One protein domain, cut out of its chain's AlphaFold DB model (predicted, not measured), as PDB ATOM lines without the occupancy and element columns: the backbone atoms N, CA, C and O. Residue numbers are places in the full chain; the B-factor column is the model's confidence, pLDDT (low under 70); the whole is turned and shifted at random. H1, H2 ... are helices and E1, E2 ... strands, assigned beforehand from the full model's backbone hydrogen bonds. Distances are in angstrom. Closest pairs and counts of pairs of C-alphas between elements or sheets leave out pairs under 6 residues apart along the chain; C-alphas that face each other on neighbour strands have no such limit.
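This is residues 174 to 308 of the 322 residues of an uncharacterized protein of Lysobacter enzymogenes (UniProt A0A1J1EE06). A small meander sheet, E1 to E3, has two helices, H1 and H2, over one face, crossing at a steep tilt of 60 degrees; the long helix H3 packs on H2 away from the sheet, and its last residues, 303 to 308, stick out. The printed part has 135 residues, with named elements in the order H1, H2, E1, E2, E3, H3; the class is mixed, helices and strands. The sheet's order is E1, E2, E3, antiparallel throughout. The whole is compact, with a radius of gyration of the C-alphas of 14.5 A and spans of 43 by 32 by 25 A.

Strands E1, residues 242 to 249, E2, residues 256 to 262, and E3, residues 271 to 274, form a meander, each the antiparallel neighbour of the one before. In the hairpin E1 and E2, N 258 and O 247 are 2.8 A apart, within hydrogen-bond range; in the hairpin E2 and E3, N 257 and O 273 are 3.0 A apart, also within range. Two layers, a sheet with helices on one face, are made with H1, residues 194 to 203, and H2, residues 221 to 236. H1 is over E1 at a height over the sheet of 9.7 A. H2 is over E2 and only just over E3, on which 3 of its C-alphas fall, at a height of 8.9 A. H1 and H2 touch at a steep tilt of 60 degrees, opposite ways; their closest C-alphas, of Leu 201 and Ala 227, are 5.0 A apart. H3, residues 283 to 308, is not on the sheet. It touches H2 at a shallow tilt of 27 degrees, the same way, with the closest C-alphas, of Val 232 and Ala 294, 5.3 A apart. H1 and H3 are apart. In H1, H2 and H3 every O i to N i+4 pair is within hydrogen-bond range.

E1 measures 20.1 A, E2 19.9 A, H2 22.9 A and H3 36.9 A from first to last C-alpha. H1 begins at C-alpha 194 (-31.294, -33.394, 13.912), and H3 ends at C-alpha 308 (-36.541, -33.539, -9.286).

The C-alphas of Glu 212 and Gln 307, the two farthest apart, are 46.2 A apart. The printed part has no cut, and the link from H1 to H2, 17 residues, is long. The mean pLDDT of the printed part is 70.7; 52 residues are under 70, among them 174 to 183 and 260 to 287.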
ATOM      1  N   GLU A 174     -37.778 -32.009   7.574       45.00
ATOM      2  CA  GLU A 174     -36.585 -31.833   8.405       45.00
ATOM      3  C   GLU A 174     -35.363 -31.252   7.657       45.00
ATOM      4  O   GLU A 174     -34.605 -30.482   8.240       45.00
ATOM      5  N   PHE A 175     -35.181 -31.536   6.360       46.59
ATOM      6  CA  PHE A 175     -34.062 -31.021   5.558       46.59
ATOM      7  C   PHE A 175     -34.306 -29.628   4.957       46.59
ATOM      8  O   PHE A 175     -33.383 -29.033   4.394       46.59
ATOM      9  N   LYS A 176     -35.506 -29.049   5.110       47.16
ATOM     10  CA  LYS A 176     -35.803 -27.653   4.740       47.16
ATOM     11  C   LYS A 176     -35.356 -26.685   5.847       47.16
ATOM     12  O   LYS A 176     -36.154 -25.894   6.349       47.16
ATOM     13  N   ALA A 177     -34.094 -26.731   6.271       49.25
ATOM     14  CA  ALA A 177     -33.600 -25.754   7.244       49.25
ATOM     15  C   ALA A 177     -33.417 -24.364   6.590       49.25
ATOM     16  O   ALA A 177     -32.953 -24.277   5.447       49.25
ATOM     17  N   PRO A 178     -33.743 -23.260   7.291       49.16
ATOM     18  CA  PRO A 178     -33.504 -21.913   6.786       49.16
ATOM     19  C   PRO A 178     -31.995 -21.633   6.608       49.16
ATOM     20  O   PRO A 178     -31.179 -22.183   7.351       49.16
ATOM     21  N   PRO A 179     -31.592 -20.731   5.686       48.75
ATOM     22  CA  PRO A 179     -30.194 -20.528   5.261       48.75
ATOM     23  C   PRO A 179     -29.185 -20.057   6.330       48.75
ATOM     24  O   PRO A 179     -28.038 -19.781   5.993       48.75
ATOM     25  N   GLN A 180     -29.582 -19.906   7.596       52.38
ATOM     26  CA  GLN A 180     -28.821 -19.172   8.620       52.38
ATOM     27  C   GLN A 180     -28.183 -20.052   9.715       52.38
ATOM     28  O   GLN A 180     -27.627 -19.528  10.674       52.38
ATOM     29  N   ALA A 181     -28.214 -21.381   9.597       50.78
ATOM     30  CA  ALA A 181     -27.749 -22.296  10.648       50.78
ATOM     31  C   ALA A 181     -26.253 -22.687  10.551       50.78
ATOM     32  O   ALA A 181     -25.926 -23.855  10.723       50.78
ATOM     33  N   LEU A 182     -25.337 -21.767  10.231       49.16
ATOM     34  CA  LEU A 182     -23.935 -22.109   9.892       49.16
ATOM     35  C   LEU A 182     -23.037 -22.582  11.062       49.16
ATOM     36  O   LEU A 182     -21.895 -22.951  10.818       49.16
ATOM     37  N   ASP A 183     -23.533 -22.625  12.301       62.03
ATOM     38  CA  ASP A 183     -22.793 -23.149  13.470       62.03
ATOM     39  C   ASP A 183     -23.710 -23.904  14.460       62.03
ATOM     40  O   ASP A 183     -23.467 -23.972  15.668       62.03
ATOM     41  N   VAL A 184     -24.813 -24.466  13.964       74.75
ATOM     42  CA  VAL A 184     -25.746 -25.230  14.799       74.75
ATOM     43  C   VAL A 184     -25.236 -26.671  14.925       74.75
ATOM     44  O   VAL A 184     -24.935 -27.312  13.924       74.75
ATOM     45  N   ARG A 185     -25.111 -27.197  16.151       83.56
ATOM     46  CA  ARG A 185     -24.721 -28.604  16.380       83.56
ATOM     47  C   ARG A 185     -25.838 -29.548  15.932       83.56
ATOM     48  O   ARG A 185     -27.002 -29.191  16.052       83.56
ATOM     49  N   MET A 186     -25.519 -30.780  15.521       83.75
ATOM     50  CA  MET A 186     -26.550 -31.773  15.155       83.75
ATOM     51  C   MET A 186     -27.534 -32.086  16.292       83.75
ATOM     52  O   MET A 186     -28.699 -32.387  16.045       83.75
ATOM     53  N   SER A 187     -27.080 -31.972  17.544       81.12
ATOM     54  CA  SER A 187     -27.910 -32.149  18.736       81.12
ATOM     55  C   SER A 187     -28.954 -31.045  18.936       81.12
ATOM     56  O   SER A 187     -29.843 -31.190  19.767       81.12
ATOM     57  N   ASP A 188     -28.842 -29.923  18.227       81.62
ATOM     58  CA  ASP A 188     -29.798 -28.822  18.286       81.62
ATOM     59  C   ASP A 188     -30.925 -29.058  17.276       81.62
ATOM     60  O   ASP A 188     -30.678 -29.373  16.110       81.62
ATOM     61  N   SER A 189     -32.171 -28.872  17.714       81.44
ATOM     62  CA  SER A 189     -33.367 -29.158  16.917       81.44
ATOM     63  C   SER A 189     -33.515 -28.315  15.655       81.44
ATOM     64  O   SER A 189     -34.349 -28.619  14.807       81.44
ATOM     65  N   ARG A 190     -32.723 -27.247  15.515       78.50
ATOM     66  CA  ARG A 190     -32.677 -26.402  14.317       78.50
ATOM     67  C   ARG A 190     -31.754 -26.960  13.232       78.50
ATOM     68  O   ARG A 190     -31.759 -26.436  12.120       78.50
ATOM     69  N   HIS A 191     -30.935 -27.969  13.537       79.31
ATOM     70  CA  HIS A 191     -30.050 -28.579  12.553       79.31
ATOM     71  C   HIS A 191     -30.851 -29.467  11.584       79.31
ATOM     72  O   HIS A 191     -31.639 -30.294  12.042       79.31
ATOM     73  N   PRO A 192     -30.631 -29.387  10.258       76.38
ATOM     74  CA  PRO A 192     -31.395 -30.178   9.282       76.38
ATOM     75  C   PRO A 192     -31.246 -31.695   9.470       76.38
ATOM     76  O   PRO A 192     -32.150 -32.459   9.160       76.38
ATOM     77  N   ALA A 193     -30.109 -32.142  10.008       81.62
ATOM     78  CA  ALA A 193     -29.868 -33.554  10.310       81.62
ATOM     79  C   ALA A 193     -30.322 -33.988  11.718       81.62
ATOM     80  O   ALA A 193     -30.063 -35.125  12.101       81.62
ATOM     81  N   HIS A 194     -30.965 -33.116  12.508       82.00
ATOM     82  CA  HIS A 194     -31.294 -33.394  13.912       82.00
ATOM     83  C   HIS A 194     -32.155 -34.650  14.105       82.00
ATOM     84  O   HIS A 194     -31.892 -35.450  15.001       82.00
ATOM     85  N   GLY A 195     -33.169 -34.847  13.255       80.88
ATOM     86  CA  GLY A 195     -34.056 -36.009  13.347       80.88
ATOM     87  C   GLY A 195     -33.310 -37.327  13.132       80.88
ATOM     88  O   GLY A 195     -33.430 -38.244  13.942       80.88
ATOM     89  N   VAL A 196     -32.475 -37.395  12.090       81.31
ATOM     90  CA  VAL A 196     -31.608 -38.554  11.808       81.31
ATOM     91  C   VAL A 196     -30.594 -38.764  12.930       81.31
ATOM     92  O   VAL A 196     -30.428 -39.884  13.405       81.31
ATOM     93  N   TYR A 197     -29.961 -37.690  13.399       87.44
ATOM     94  CA  TYR A 197     -29.008 -37.732  14.502       87.44
ATOM     95  C   TYR A 197     -29.614 -38.351  15.767       87.44
ATOM     96  O   TYR A 197     -29.035 -39.279  16.328       87.44
ATOM     97  N   ASN A 198     -30.802 -37.903  16.184       86.62
ATOM     98  CA  ASN A 198     -31.485 -38.453  17.356       86.62
ATOM     99  C   ASN A 198     -31.920 -39.906  17.152       86.62
ATOM    100  O   ASN A 198     -31.868 -40.703  18.088       86.62
ATOM    101  N   GLU A 199     -32.349 -40.260  15.940       85.75
ATOM    102  CA  GLU A 199     -32.729 -41.629  15.600       85.75
ATOM    103  C   GLU A 199     -31.535 -42.588  15.718       85.75
ATOM    104  O   GLU A 199     -31.666 -43.666  16.304       85.75
ATOM    105  N   ILE A 200     -30.368 -42.186  15.207       88.88
ATOM    106  CA  ILE A 200     -29.113 -42.933  15.340       88.88
ATOM    107  C   ILE A 200     -28.700 -42.994  16.810       88.88
ATOM    108  O   ILE A 200     -28.459 -44.082  17.326       88.88
ATOM    109  N   LEU A 201     -28.680 -41.853  17.502       90.06
ATOM    110  CA  LEU A 201     -28.299 -41.757  18.910       90.06
ATOM    111  C   LEU A 201     -29.130 -42.695  19.794       90.06
ATOM    112  O   LEU A 201     -28.573 -43.414  20.617       90.06
ATOM    113  N   GLY A 202     -30.449 -42.749  19.585       86.81
ATOM    114  CA  GLY A 202     -31.337 -43.646  20.328       86.81
ATOM    115  C   GLY A 202     -31.047 -45.133  20.093       86.81
ATOM    116  O   GLY A 202     -31.288 -45.948  20.983       86.81
ATOM    117  N   LYS A 203     -30.492 -45.485  18.928       89.44
ATOM    118  CA  LYS A 203     -30.232 -46.869  18.506       89.44
ATOM    119  C   LYS A 203     -28.825 -47.366  18.802       89.44
ATOM    120  O   LYS A 203     -28.594 -48.559  18.636       89.44
ATOM    121  N   ILE A 204     -27.903 -46.506  19.240       87.44
ATOM    122  CA  ILE A 204     -26.561 -46.932  19.655       87.44
ATOM    123  C   ILE A 204     -26.689 -47.805  20.917       87.44
ATOM    124  O   ILE A 204     -27.246 -47.332  21.909       87.44
ATOM    125  N   PRO A 205     -26.210 -49.061  20.917       85.00
ATOM    126  CA  PRO A 205     -26.157 -49.886  22.126       85.00
ATOM    127  C   PRO A 205     -25.380 -49.194  23.252       85.00
ATOM    128  O   PRO A 205     -24.292 -48.665  23.024       85.00
ATOM    129  N   LYS A 206     -25.931 -49.178  24.470       83.44
ATOM    130  CA  LYS A 206     -25.326 -48.480  25.622       83.44
ATOM    131  C   LYS A 206     -23.974 -49.077  26.027       83.44
ATOM    132  O   LYS A 206     -23.101 -48.363  26.514       83.44
ATOM    133  N   GLU A 207     -23.793 -50.365  25.744       83.31
ATOM    134  CA  GLU A 207     -22.578 -51.140  25.982       83.31
ATOM    135  C   GLU A 207     -21.391 -50.604  25.168       83.31
ATOM    136  O   GLU A 207     -20.249 -50.752  25.585       83.31
ATOM    137  N   LEU A 208     -21.653 -49.943  24.034       79.81
ATOM    138  CA  LEU A 208     -20.619 -49.388  23.154       79.81
ATOM    139  C   LEU A 208     -20.150 -47.990  23.560       79.81
ATOM    140  O   LEU A 208     -19.194 -47.469  22.994       79.81
ATOM    141  N   VAL A 209     -20.854 -47.353  24.494       82.62
ATOM    142  CA  VAL A 209     -20.649 -45.946  24.870       82.62
ATOM    143  C   VAL A 209     -20.505 -45.772  26.376       82.62
ATOM    144  O   VAL A 209     -20.719 -44.678  26.889       82.62
ATOM    145  N   ASN A 210     -20.158 -46.854  27.081       80.44
ATOM    146  CA  ASN A 210     -19.911 -46.874  28.524       80.44
ATOM    147  C   ASN A 210     -21.021 -46.191  29.347       80.44
ATOM    148  O   ASN A 210     -20.741 -45.485  30.313       80.44
ATOM    149  N   CYS A 211     -22.285 -46.382  28.954       81.88
ATOM    150  CA  CYS A 211     -23.445 -45.849  29.671       81.88
ATOM    151  C   CYS A 211     -24.139 -46.958  30.465       81.88
ATOM    152  O   CYS A 211     -24.369 -48.049  29.936       81.88
ATOM    153  N   GLU A 212     -24.548 -46.676  31.702       80.31
ATOM    154  CA  GLU A 212     -25.298 -47.641  32.515       80.31
ATOM    155  C   GLU A 212     -26.765 -47.715  32.055       80.31
ATOM    156  O   GLU A 212     -27.380 -48.794  31.992       80.31
ATOM    157  N   THR A 213     -27.307 -46.565  31.647       82.56
ATOM    158  CA  THR A 213     -28.707 -46.389  31.252       82.56
ATOM    159  C   THR A 213     -28.864 -45.722  29.881       82.56
ATOM    160  O   THR A 213     -28.016 -44.959  29.419       82.56
ATOM    161  N   ASP A 214     -30.005 -45.957  29.224       80.06
ATOM    162  CA  ASP A 214     -30.344 -45.259  27.973       80.06
ATOM    163  C   ASP A 214     -30.585 -43.753  28.176       80.06
ATOM    164  O   ASP A 214     -30.477 -42.983  27.224       80.06
ATOM    165  N   GLN A 215     -30.883 -43.318  29.405       81.88
ATOM    166  CA  GLN A 215     -31.097 -41.906  29.743       81.88
ATOM    167  C   GLN A 215     -29.790 -41.104  29.781       81.88
ATOM    168  O   GLN A 215     -29.807 -39.900  29.538       81.88
ATOM    169  N   GLU A 216     -28.659 -41.761  30.047       80.75
ATOM    170  CA  GLU A 216     -27.326 -41.143  30.060       80.75
ATOM    171  C   GLU A 216     -26.717 -41.037  28.660       80.75
ATOM    172  O   GLU A 216     -25.868 -40.180  28.409       80.75
ATOM    173  N   LYS A 217     -27.188 -41.857  27.718       82.31
ATOM    174  CA  LYS A 217     -26.673 -41.932  26.345       82.31
ATOM    175  C   LYS A 217     -26.648 -40.580  25.617       82.31
ATOM    176  O   LYS A 217     -25.634 -40.279  24.996       82.31
ATOM    177  N   PRO A 218     -27.671 -39.704  25.706       81.12
ATOM    178  CA  PRO A 218     -27.597 -38.381  25.084       81.12
ATOM    179  C   PRO A 218     -26.574 -37.439  25.733       81.12
ATOM    180  O   PRO A 218     -26.183 -36.445  25.124       81.12
ATOM    181  N   LEU A 219     -26.152 -37.726  26.966       80.38
ATOM    182  CA  LEU A 219     -25.166 -36.939  27.706       80.38
ATOM    183  C   LEU A 219     -23.740 -37.448  27.455       80.38
ATOM    184  O   LEU A 219     -22.800 -36.646  27.443       80.38
ATOM    185  N   ALA A 220     -23.589 -38.743  27.169       84.38
ATOM    186  CA  ALA A 220     -22.311 -39.363  26.855       84.38
ATOM    187  C   ALA A 220     -21.666 -38.756  25.602       84.38
ATOM    188  O   ALA A 220     -22.288 -38.588  24.548       84.38
ATOM    189  N   SER A 221     -20.396 -38.382  25.730       80.12
ATOM    190  CA  SER A 221     -19.589 -37.819  24.647       80.12
ATOM    191  C   SER A 221     -19.451 -38.793  23.482       80.12
ATOM    192  O   SER A 221     -19.662 -38.406  22.333       80.12
ATOM    193  N   GLU A 222     -19.154 -40.053  23.784       81.56
ATOM    194  CA  GLU A 222     -18.901 -41.128  22.829       81.56
ATOM    195  C   GLU A 222     -20.146 -41.406  21.981       81.56
ATOM    196  O   GLU A 222     -20.078 -41.442  20.753       81.56
ATOM    197  N   ALA A 223     -21.315 -41.492  22.620       85.62
ATOM    198  CA  ALA A 223     -22.584 -41.713  21.932       85.62
ATOM    199  C   ALA A 223     -22.923 -40.584  20.955       85.62
ATOM    200  O   ALA A 223     -23.300 -40.839  19.811       85.62
ATOM    201  N   ARG A 224     -22.737 -39.326  21.368       85.50
ATOM    202  CA  ARG A 224     -23.001 -38.159  20.514       85.50
ATOM    203  C   ARG A 224     -22.067 -38.076  19.308       85.50
ATOM    204  O   ARG A 224     -22.476 -37.587  18.252       85.50
ATOM    205  N   GLN A 225     -20.834 -38.551  19.440       80.19
ATOM    206  CA  GLN A 225     -19.861 -38.562  18.348       80.19
ATOM    207  C   GLN A 225     -20.139 -39.674  17.354       80.19
ATOM    208  O   GLN A 225     -20.175 -39.413  16.153       80.19
ATOM    209  N   LEU A 226     -20.388 -40.886  17.852       83.44
ATOM    210  CA  LEU A 226     -20.798 -42.004  17.013       83.44
ATOM    211  C   LEU A 226     -22.075 -41.644  16.259       83.44
ATOM    212  O   LEU A 226     -22.127 -41.811  15.044       83.44
ATOM    213  N   ALA A 227     -23.046 -41.025  16.936       88.56
ATOM    214  CA  ALA A 227     -24.254 -40.533  16.292       88.56
ATOM    215  C   ALA A 227     -23.952 -39.501  15.198       88.56
ATOM    216  O   ALA A 227     -24.461 -39.629  14.087       88.56
ATOM    217  N   SER A 228     -23.086 -38.518  15.464       85.06
ATOM    218  CA  SER A 228     -22.685 -37.509  14.470       85.06
ATOM    219  C   SER A 228     -21.998 -38.129  13.250       85.06
ATOM    220  O   SER A 228     -22.394 -37.860  12.117       85.06
ATOM    221  N   ALA A 229     -21.006 -38.995  13.464       83.00
ATOM    222  CA  ALA A 229     -20.248 -39.636  12.393       83.00
ATOM    223  C   ALA A 229     -21.129 -40.569  11.551       83.00
ATOM    224  O   ALA A 229     -21.102 -40.516  10.323       83.00
ATOM    225  N   MET A 230     -21.971 -41.375  12.202       85.31
ATOM    226  CA  MET A 230     -22.920 -42.247  11.511       85.31
ATOM    227  C   MET A 230     -23.992 -41.443  10.765       85.31
ATOM    228  O   MET A 230     -24.424 -41.870   9.700       85.31
ATOM    229  N   THR A 231     -24.384 -40.268  11.271       86.06
ATOM    230  CA  THR A 231     -25.293 -39.350  10.561       86.06
ATOM    231  C   THR A 231     -24.661 -38.845   9.267       86.06
ATOM    232  O   THR A 231     -25.317 -38.851   8.230       86.06
ATOM    233  N   VAL A 232     -23.385 -38.446   9.297       82.19
ATOM    234  CA  VAL A 232     -22.658 -38.026   8.087       82.19
ATOM    235  C   VAL A 232     -22.600 -39.157   7.068       82.19
ATOM    236  O   VAL A 232     -22.963 -38.948   5.912       82.19
ATOM    237  N   GLU A 233     -22.188 -40.356   7.481       80.69
ATOM    238  CA  GLU A 233     -22.103 -41.504   6.572       80.69
ATOM    239  C   GLU A 233     -23.483 -41.866   6.001       80.69
ATOM    240  O   GLU A 233     -23.636 -41.997   4.788       80.69
ATOM    241  N   TYR A 234     -24.527 -41.885   6.832       80.88
ATOM    242  CA  TYR A 234     -25.908 -42.065   6.380       80.88
ATOM    243  C   TYR A 234     -26.319 -41.066   5.290       80.88
ATOM    244  O   TYR A 234     -26.899 -41.449   4.269       80.88
ATOM    245  N   LEU A 235     -25.980 -39.789   5.468       78.94
ATOM    246  CA  LEU A 235     -26.292 -38.744   4.494       78.94
ATOM    247  C   LEU A 235     -25.455 -38.864   3.211       78.94
ATOM    248  O   LEU A 235     -26.002 -38.685   2.122       78.94
ATOM    249  N   LYS A 236     -24.166 -39.229   3.293       75.00
ATOM    250  CA  LYS A 236     -23.315 -39.493   2.110       75.00
ATOM    251  C   LYS A 236     -23.890 -40.588   1.224       75.00
ATOM    252  O   LYS A 236     -23.793 -40.522  -0.001       75.00
ATOM    253  N   HIS A 237     -24.522 -41.574   1.845       70.38
ATOM    254  CA  HIS A 237     -25.159 -42.689   1.163       70.38
ATOM    255  C   HIS A 237     -26.569 -42.376   0.627       70.38
ATOM    256  O   HIS A 237     -27.237 -43.260   0.086       70.38
ATOM    257  N   GLY A 238     -26.979 -41.104   0.669       65.50
ATOM    258  CA  GLY A 238     -28.198 -40.580   0.051       65.50
ATOM    259  C   GLY A 238     -29.346 -40.342   1.027       65.50
ATOM    260  O   GLY A 238     -30.335 -39.729   0.633       65.50
ATOM    261  N   GLY A 239     -29.222 -40.784   2.283       67.25
ATOM    262  CA  GLY A 239     -30.293 -40.699   3.272       67.25
ATOM    263  C   GLY A 239     -31.616 -41.343   2.818       67.25
ATOM    264  O   GLY A 239     -31.710 -41.988   1.777       67.25
ATOM    265  N   GLY A 240     -32.662 -41.213   3.631       62.22
ATOM    266  CA  GLY A 240     -34.038 -41.581   3.264       62.22
ATOM    267  C   GLY A 240     -34.479 -43.007   3.613       62.22
ATOM    268  O   GLY A 240     -35.681 -43.237   3.734       62.22
ATOM    269  N   ALA A 241     -33.560 -43.948   3.847       64.69
ATOM    270  CA  ALA A 241     -33.912 -45.277   4.358       64.69
ATOM    271  C   ALA A 241     -34.155 -45.237   5.875       64.69
ATOM    272  O   ALA A 241     -33.466 -44.505   6.593       64.69
ATOM    273  N   ARG A 242     -35.121 -46.008   6.384       72.56
ATOM    274  CA  ARG A 242     -35.352 -46.101   7.830       72.56
ATOM    275  C   ARG A 242     -34.130 -46.752   8.463       72.56
ATOM    276  O   ARG A 242     -33.623 -47.730   7.936       72.56
ATOM    277  N   ILE A 243     -33.645 -46.214   9.574       76.56
ATOM    278  CA  ILE A 243     -32.589 -46.883  10.334       76.56
ATOM    279  C   ILE A 243     -33.285 -47.990  11.123       76.56
ATOM    280  O   ILE A 243     -34.244 -47.702  11.828       76.56
ATOM    281  N   ASP A 244     -32.841 -49.236  11.065       74.19
ATOM    282  CA  ASP A 244     -33.481 -50.298  11.855       74.19
ATOM    283  C   ASP A 244     -32.671 -50.615  13.091       74.19
ATOM    284  O   ASP A 244     -33.199 -50.666  14.203       74.19
ATOM    285  N   LYS A 245     -31.367 -50.800  12.891       80.25
ATOM    286  CA  LYS A 245     -30.464 -51.284  13.924       80.25
ATOM    287  C   LYS A 245     -29.059 -50.733  13.728       80.25
ATOM    288  O   LYS A 245     -28.597 -50.556  12.604       80.25
ATOM    289  N   ILE A 246     -28.375 -50.521  14.848       82.69
ATOM    290  CA  ILE A 246     -26.933 -50.304  14.904       82.69
ATOM    291  C   ILE A 246     -26.320 -51.521  15.588       82.69
ATOM    292  O   ILE A 246     -26.804 -51.960  16.632       82.69
ATOM    293  N   ALA A 247     -25.299 -52.104  14.970       77.00
ATOM    294  CA  ALA A 247     -24.610 -53.272  15.499       77.00
ATOM    295  C   ALA A 247     -23.098 -53.108  15.362       77.00
ATOM    296  O   ALA A 247     -22.614 -52.509  14.404       77.00
ATOM    297  N   GLU A 248     -22.362 -53.664  16.314       73.75
ATOM    298  CA  GLU A 248     -20.920 -53.818  16.188       73.75
ATOM    299  C   GLU A 248     -20.599 -55.006  15.275       73.75
ATOM    300  O   GLU A 248     -21.291 -56.028  15.280       73.75
ATOM    301  N   GLY A 249     -19.533 -54.881  14.496       66.69
ATOM    302  CA  GLY A 249     -18.940 -56.001  13.786       66.69
ATOM    303  C   GLY A 249     -17.449 -55.792  13.542       66.69
ATOM    304  O   GLY A 249     -16.877 -54.739  13.829       66.69
ATOM    305  N   VAL A 250     -16.814 -56.817  12.975       55.25
ATOM    306  CA  VAL A 250     -15.380 -56.808  12.670       55.25
ATOM    307  C   VAL A 250     -15.173 -56.239  11.264       55.25
ATOM    308  O   VAL A 250     -15.426 -56.912  10.266       55.25
ATOM    309  N   GLY A 251     -14.762 -54.972  11.185       59.03
ATOM    310  CA  GLY A 251     -14.336 -54.320   9.943       59.03
ATOM    311  C   GLY A 251     -12.841 -54.517   9.660       59.03
ATOM    312  O   GLY A 251     -12.166 -55.310  10.308       59.03
ATOM    313  N   LYS A 252     -12.280 -53.752   8.707       47.53
ATOM    314  CA  LYS A 252     -10.826 -53.742   8.404       47.53
ATOM    315  C   LYS A 252      -9.941 -53.203   9.552       47.53
ATOM    316  O   LYS A 252      -8.727 -53.135   9.389       47.53
ATOM    317  N   GLY A 253     -10.534 -52.831  10.685       52.09
ATOM    318  CA  GLY A 253      -9.877 -52.491  11.946       52.09
ATOM    319  C   GLY A 253     -10.745 -52.945  13.124       52.09
ATOM    320  O   GLY A 253     -11.938 -53.205  12.947       52.09
ATOM    321  N   GLU A 254     -10.140 -53.072  14.305       48.22
ATOM    322  CA  GLU A 254     -10.838 -53.429  15.545       48.22
ATOM    323  C   GLU A 254     -11.985 -52.441  15.826       48.22
ATOM    324  O   GLU A 254     -11.788 -51.226  15.766       48.22
ATOM    325  N   GLY A 255     -13.187 -52.970  16.087       59.19
ATOM    326  CA  GLY A 255     -14.373 -52.199  16.464       59.19
ATOM    327  C   GLY A 255     -14.942 -51.311  15.349       59.19
ATOM    328  O   GLY A 255     -14.527 -50.165  15.168       59.19
ATOM    329  N   THR A 256     -15.923 -51.805  14.590       64.88
ATOM    330  CA  THR A 256     -16.659 -51.006  13.591       64.88
ATOM    331  C   THR A 256     -18.154 -51.047  13.879       64.88
ATOM    332  O   THR A 256     -18.716 -52.127  14.061       64.88
ATOM    333  N   LEU A 257     -18.812 -49.884  13.881       67.44
ATOM    334  CA  LEU A 257     -20.272 -49.820  13.940       67.44
ATOM    335  C   LEU A 257     -20.872 -49.827  12.552       67.44
ATOM    336  O   LEU A 257     -20.460 -49.048  11.695       67.44
ATOM    337  N   PHE A 258     -21.878 -50.674  12.386       72.62
ATOM    338  CA  PHE A 258     -22.650 -50.829  11.174       72.62
ATOM    339  C   PHE A 258     -24.068 -50.324  11.385       72.62
ATOM    340  O   PHE A 258     -24.742 -50.698  12.348       72.62
ATOM    341  N   LEU A 259     -24.526 -49.492  10.454       71.94
ATOM    342  CA  LEU A 259     -25.915 -49.062  10.384       71.94
ATOM    343  C   LEU A 259     -26.676 -49.947   9.390       71.94
ATOM    344  O   LEU A 259     -26.335 -49.988   8.206       71.94
ATOM    345  N   ALA A 260     -27.705 -50.638   9.880       69.19
ATOM    346  CA  ALA A 260     -28.661 -51.388   9.072       69.19
ATOM    347  C   ALA A 260     -29.886 -50.515   8.773       69.19
ATOM    348  O   ALA A 260     -30.409 -49.852   9.678       69.19
ATOM    349  N   THR A 261     -30.337 -50.518   7.518       63.31
ATOM    350  CA  THR A 261     -31.514 -49.766   7.069       63.31
ATOM    351  C   THR A 261     -32.549 -50.652   6.381       63.31
ATOM    352  O   THR A 261     -32.172 -51.630   5.737       63.31
ATOM    353  N   ASP A 262     -33.813 -50.220   6.410       50.72
ATOM    354  CA  ASP A 262     -34.933 -50.802   5.664       50.72
ATOM    355  C   ASP A 262     -35.556 -49.724   4.751       50.72
ATOM    356  O   ASP A 262     -36.053 -48.696   5.237       50.72
ATOM    357  N   PRO A 263     -35.500 -49.903   3.419       49.47
ATOM    358  CA  PRO A 263     -34.777 -50.971   2.722       49.47
ATOM    359  C   PRO A 263     -33.244 -50.823   2.858       49.47
ATOM    360  O   PRO A 263     -32.746 -49.724   3.144       49.47
ATOM    361  N   PRO A 264     -32.460 -51.893   2.613       53.94
ATOM    362  CA  PRO A 264     -31.001 -51.827   2.619       53.94
ATOM    363  C   PRO A 264     -30.495 -50.784   1.616       53.94
ATOM    364  O   PRO A 264     -30.909 -50.775   0.452       53.94
ATOM    365  N   ILE A 265     -29.574 -49.909   2.033       52.62
ATOM    366  CA  ILE A 265     -28.938 -48.963   1.109       52.62
ATOM    367  C   ILE A 265     -28.218 -49.758   0.012       52.62
ATOM    368  O   ILE A 265     -27.378 -50.618   0.271       52.62
ATOM    369  N   ALA A 266     -28.549 -49.435  -1.239       42.69
ATOM    370  CA  ALA A 266     -28.233 -50.218  -2.434       42.69
ATOM    371  C   ALA A 266     -26.734 -50.442  -2.745       42.69
ATOM    372  O   ALA A 266     -26.431 -51.067  -3.760       42.69
ATOM    373  N   SER A 267     -25.801 -49.941  -1.929       44.31
ATOM    374  CA  SER A 267     -24.354 -50.051  -2.156       44.31
ATOM    375  C   SER A 267     -23.683 -51.268  -1.509       44.31
ATOM    376  O   SER A 267     -22.474 -51.405  -1.660       44.31
ATOM    377  N   GLY A 268     -24.395 -52.150  -0.789       40.09
ATOM    378  CA  GLY A 268     -23.764 -53.325  -0.153       40.09
ATOM    379  C   GLY A 268     -22.622 -52.951   0.806       40.09
ATOM    380  O   GLY A 268     -21.709 -53.729   1.066       40.09
ATOM    381  N   HIS A 269     -22.627 -51.710   1.284       43.66
ATOM    382  CA  HIS A 269     -21.681 -51.186   2.251       43.66
ATOM    383  C   HIS A 269     -22.501 -50.947   3.499       43.66
ATOM    384  O   HIS A 269     -23.236 -49.967   3.586       43.66
ATOM    385  N   ALA A 270     -22.423 -51.884   4.437       54.59
ATOM    386  CA  ALA A 270     -22.828 -51.586   5.792       54.59
ATOM    387  C   ALA A 270     -22.037 -50.333   6.212       54.59
ATOM    388  O   ALA A 270     -20.808 -50.315   6.109       54.59
ATOM    389  N   MET A 271     -22.741 -49.249   6.549       68.44
ATOM    390  CA  MET A 271     -22.101 -47.957   6.801       68.44
ATOM    391  C   MET A 271     -21.259 -48.085   8.058       68.44
ATOM    392  O   MET A 271     -21.803 -48.346   9.128       68.44
ATOM    393  N   ALA A 272     -19.948 -47.972   7.880       65.50
ATOM    394  CA  ALA A 272     -18.944 -48.362   8.850       65.50
ATOM    395  C   ALA A 272     -18.304 -47.125   9.478       65.50
ATOM    396  O   ALA A 272     -17.625 -46.363   8.789       65.50
ATOM    397  N   VAL A 273     -18.460 -46.952  10.790       67.44
ATOM    398  CA  VAL A 273     -17.706 -45.949  11.552       67.44
ATOM    399  C   VAL A 273     -16.716 -46.669  12.474       67.44
ATOM    400  O   VAL A 273     -17.151 -47.455  13.319       67.44
ATOM    401  N   PRO A 274     -15.394 -46.445  12.324       64.25
ATOM    402  CA  PRO A 274     -14.394 -47.010  13.229       64.25
ATOM    403  C   PRO A 274     -14.539 -46.440  14.646       64.25
ATOM    404  O   PRO A 274     -14.619 -45.220  14.804       64.25
ATOM    405  N   LEU A 275     -14.493 -47.299  15.669       61.03
ATOM    406  CA  LEU A 275     -14.541 -46.893  17.083       61.03
ATOM    407  C   LEU A 275     -13.267 -46.145  17.530       61.03
ATOM    408  O   LEU A 275     -13.320 -45.296  18.415       61.03
ATOM    409  N   ALA A 276     -12.129 -46.387  16.869       55.12
ATOM    410  CA  ALA A 276     -10.804 -45.889  17.259       55.12
ATOM    411  C   ALA A 276     -10.557 -44.370  17.080       55.12
ATOM    412  O   ALA A 276      -9.436 -43.907  17.267       55.12
ATOM    413  N   LYS A 277     -11.563 -43.566  16.703       51.25
ATOM    414  CA  LYS A 277     -11.421 -42.100  16.553       51.25
ATOM    415  C   LYS A 277     -11.728 -41.296  17.829       51.25
ATOM    416  O   LYS A 277     -11.806 -40.071  17.760       51.25
ATOM    417  N   ALA A 278     -11.892 -41.952  18.976       46.97
ATOM    418  CA  ALA A 278     -12.309 -41.317  20.222       46.97
ATOM    419  C   ALA A 278     -11.144 -41.066  21.210       46.97
ATOM    420  O   ALA A 278     -11.169 -41.623  22.301       46.97
ATOM    421  N   ASP A 279     -10.185 -40.182  20.882       50.16
ATOM    422  CA  ASP A 279      -9.095 -39.759  21.804       50.16
ATOM    423  C   ASP A 279      -9.158 -38.277  22.256       50.16
ATOM    424  O   ASP A 279      -9.301 -37.395  21.399       50.16
ATOM    425  N   ASN A 280      -9.018 -38.031  23.588       51.62
ATOM    426  CA  ASN A 280      -9.606 -36.954  24.450       51.62
ATOM    427  C   ASN A 280      -9.411 -35.439  24.077       51.62
ATOM    428  O   ASN A 280     -10.018 -34.567  24.699       51.62
ATOM    429  N   GLU A 281      -8.737 -35.105  22.965       45.06
ATOM    430  CA  GLU A 281      -8.396 -33.713  22.594       45.06
ATOM    431  C   GLU A 281      -8.963 -33.177  21.252       45.06
ATOM    432  O   GLU A 281      -8.946 -31.966  21.030       45.06
ATOM    433  N   VAL A 282      -9.546 -34.007  20.367       53.66
ATOM    434  CA  VAL A 282      -9.987 -33.579  19.005       53.66
ATOM    435  C   VAL A 282     -11.514 -33.317  18.883       53.66
ATOM    436  O   VAL A 282     -12.012 -32.813  17.871       53.66
ATOM    437  N   TYR A 283     -12.305 -33.599  19.921       58.28
ATOM    438  CA  TYR A 283     -13.769 -33.777  19.796       58.28
ATOM    439  C   TYR A 283     -14.620 -32.570  19.449       58.28
ATOM    440  O   TYR A 283     -15.525 -32.728  18.627       58.28
ATOM    441  N   PRO A 284     -14.410 -31.376  20.037       61.53
ATOM    442  CA  PRO A 284     -15.260 -30.245  19.698       61.53
ATOM    443  C   PRO A 284     -15.108 -29.873  18.225       61.53
ATOM    444  O   PRO A 284     -16.002 -29.250  17.660       61.53
ATOM    445  N   GLN A 285     -13.969 -30.214  17.617       65.69
ATOM    446  CA  GLN A 285     -13.710 -29.984  16.207       65.69
ATOM    447  C   GLN A 285     -14.397 -31.043  15.341       65.69
ATOM    448  O   GLN A 285     -15.103 -30.667  14.417       65.69
ATOM    449  N   LEU A 286     -14.316 -32.331  15.700       67.31
ATOM    450  CA  LEU A 286     -14.973 -33.405  14.945       67.31
ATOM    451  C   LEU A 286     -16.503 -33.259  14.905       67.31
ATOM    452  O   LEU A 286     -17.105 -33.446  13.850       67.31
ATOM    453  N   GLU A 287     -17.141 -32.903  16.025       69.75
ATOM    454  CA  GLU A 287     -18.595 -32.672  16.070       69.75
ATOM    455  C   GLU A 287     -18.991 -31.473  15.191       69.75
ATOM    456  O   GLU A 287     -19.982 -31.530  14.463       69.75
ATOM    457  N   ARG A 288     -18.184 -30.402  15.205       73.81
ATOM    458  CA  ARG A 288     -18.393 -29.214  14.362       73.81
ATOM    459  C   ARG A 288     -18.173 -29.507  12.881       73.81
ATOM    460  O   ARG A 288     -18.984 -29.084  12.062       73.81
ATOM    461  N   ASP A 289     -17.120 -30.237  12.541       76.12
ATOM    462  CA  ASP A 289     -16.806 -30.618  11.164       76.12
ATOM    463  C   ASP A 289     -17.882 -31.561  10.615       76.12
ATOM    464  O   ASP A 289     -18.390 -31.338   9.519       76.12
ATOM    465  N   SER A 290     -18.326 -32.530  11.425       78.50
ATOM    466  CA  SER A 290     -19.433 -33.427  11.078       78.50
ATOM    467  C   SER A 290     -20.737 -32.655  10.877       78.50
ATOM    468  O   SER A 290     -21.450 -32.900   9.908       78.50
ATOM    469  N   ALA A 291     -21.058 -31.701  11.762       77.69
ATOM    470  CA  ALA A 291     -22.245 -30.852  11.626       77.69
ATOM    471  C   ALA A 291     -22.213 -30.045  10.319       77.69
ATOM    472  O   ALA A 291     -23.179 -30.058   9.556       77.69
ATOM    473  N   ARG A 292     -21.074 -29.415  10.007       78.19
ATOM    474  CA  ARG A 292     -20.881 -28.669   8.754       78.19
ATOM    475  C   ARG A 292     -21.003 -29.568   7.529       78.19
ATOM    476  O   ARG A 292     -21.684 -29.202   6.573       78.19
ATOM    477  N   GLU A 293     -20.384 -30.743   7.557       82.12
ATOM    478  CA  GLU A 293     -20.453 -31.712   6.463       82.12
ATOM    479  C   GLU A 293     -21.890 -32.200   6.239       82.12
ATOM    480  O   GLU A 293     -22.396 -32.140   5.118       82.12
ATOM    481  N   ALA A 294     -22.597 -32.587   7.303       75.50
ATOM    482  CA  ALA A 294     -23.999 -32.980   7.216       75.50
ATOM    483  C   ALA A 294     -24.878 -31.854   6.670       75.50
ATOM    484  O   ALA A 294     -25.762 -32.113   5.858       75.50
ATOM    485  N   GLN A 295     -24.638 -30.604   7.067       79.06
ATOM    486  CA  GLN A 295     -25.381 -29.459   6.551       79.06
ATOM    487  C   GLN A 295     -25.189 -29.275   5.040       79.06
ATOM    488  O   GLN A 295     -26.167 -29.029   4.330       79.06
ATOM    489  N   VAL A 296     -23.957 -29.423   4.539       78.69
ATOM    490  CA  VAL A 296     -23.670 -29.397   3.095       78.69
ATOM    491  C   VAL A 296     -24.424 -30.522   2.387       78.69
ATOM    492  O   VAL A 296     -25.143 -30.250   1.427       78.69
ATOM    493  N   LEU A 297     -24.351 -31.750   2.907       75.81
ATOM    494  CA  LEU A 297     -25.043 -32.909   2.335       75.81
ATOM    495  C   LEU A 297     -26.568 -32.724   2.310       75.81
ATOM    496  O   LEU A 297     -27.206 -33.013   1.300       75.81
ATOM    497  N   CYS A 298     -27.153 -32.183   3.384       71.56
ATOM    498  CA  CYS A 298     -28.585 -31.883   3.456       71.56
ATOM    499  C   CYS A 298     -28.995 -30.837   2.412       71.56
ATOM    500  O   CYS A 298     -30.013 -30.996   1.741       71.56
ATOM    501  N   ARG A 299     -28.197 -29.774   2.248       76.12
ATOM    502  CA  ARG A 299     -28.458 -28.724   1.255       76.12
ATOM    503  C   ARG A 299     -28.378 -29.270  -0.168       76.12
ATOM    504  O   ARG A 299     -29.236 -28.953  -0.989       76.12
ATOM    505  N   ASP A 300     -27.371 -30.089  -0.450       73.88
ATOM    506  CA  ASP A 300     -27.185 -30.703  -1.763       73.88
ATOM    507  C   ASP A 300     -28.321 -31.686  -2.076       73.88
ATOM    508  O   ASP A 300     -28.806 -31.727  -3.208       73.88
ATOM    509  N   GLN A 301     -28.803 -32.431  -1.075       73.19
ATOM    510  CA  GLN A 301     -29.976 -33.290  -1.222       73.19
ATOM    511  C   GLN A 301     -31.248 -32.473  -1.480       73.19
ATOM    512  O   GLN A 301     -31.963 -32.752  -2.438       73.19
ATOM    513  N   ALA A 302     -31.487 -31.402  -0.717       70.31
ATOM    514  CA  ALA A 302     -32.633 -30.519  -0.930       70.31
ATOM    515  C   ALA A 302     -32.626 -29.874  -2.330       70.31
ATOM    516  O   ALA A 302     -33.676 -29.741  -2.960       70.31
ATOM    517  N   ALA A 303     -31.449 -29.507  -2.852       71.00
ATOM    518  CA  ALA A 303     -31.310 -28.989  -4.211       71.00
ATOM    519  C   ALA A 303     -31.664 -30.046  -5.273       71.00
ATOM    520  O   ALA A 303     -32.376 -29.739  -6.233       71.00
ATOM    521  N   LYS A 304     -31.224 -31.300  -5.086       71.25
ATOM    522  CA  LYS A 304     -31.590 -32.432  -5.958       71.25
ATOM    523  C   LYS A 304     -33.089 -32.723  -5.912       71.25
ATOM    524  O   LYS A 304     -33.698 -32.943  -6.960       71.25
ATOM    525  N   ASP A 305     -33.689 -32.690  -4.728       70.38
ATOM    526  CA  ASP A 305     -35.121 -32.920  -4.543       70.38
ATOM    527  C   ASP A 305     -35.941 -31.817  -5.226       70.38
ATOM    528  O   ASP A 305     -36.891 -32.110  -5.952       70.38
ATOM    529  N   ALA A 306     -35.531 -30.552  -5.086       69.94
ATOM    530  CA  ALA A 306     -36.164 -29.421  -5.763       69.94
ATOM    531  C   ALA A 306     -36.062 -29.533  -7.294       69.94
ATOM    532  O   ALA A 306     -37.052 -29.332  -8.001       69.94
ATOM    533  N   GLN A 307     -34.889 -29.911  -7.816       72.38
ATOM    534  CA  GLN A 307     -34.698 -30.154  -9.246       72.38
ATOM    535  C   GLN A 307     -35.587 -31.303  -9.746       72.38
ATOM    536  O   GLN A 307     -36.194 -31.199 -10.812       72.38
ATOM    537  N   THR A 308     -35.699 -32.379  -8.966       70.38
ATOM    538  CA  THR A 308     -36.541 -33.539  -9.286       70.38
ATOM    539  C   THR A 308     -38.020 -33.159  -9.303       70.38
ATOM    540  O   THR A 308     -38.737 -33.505 -10.243       70.38
TER     541      THR A 308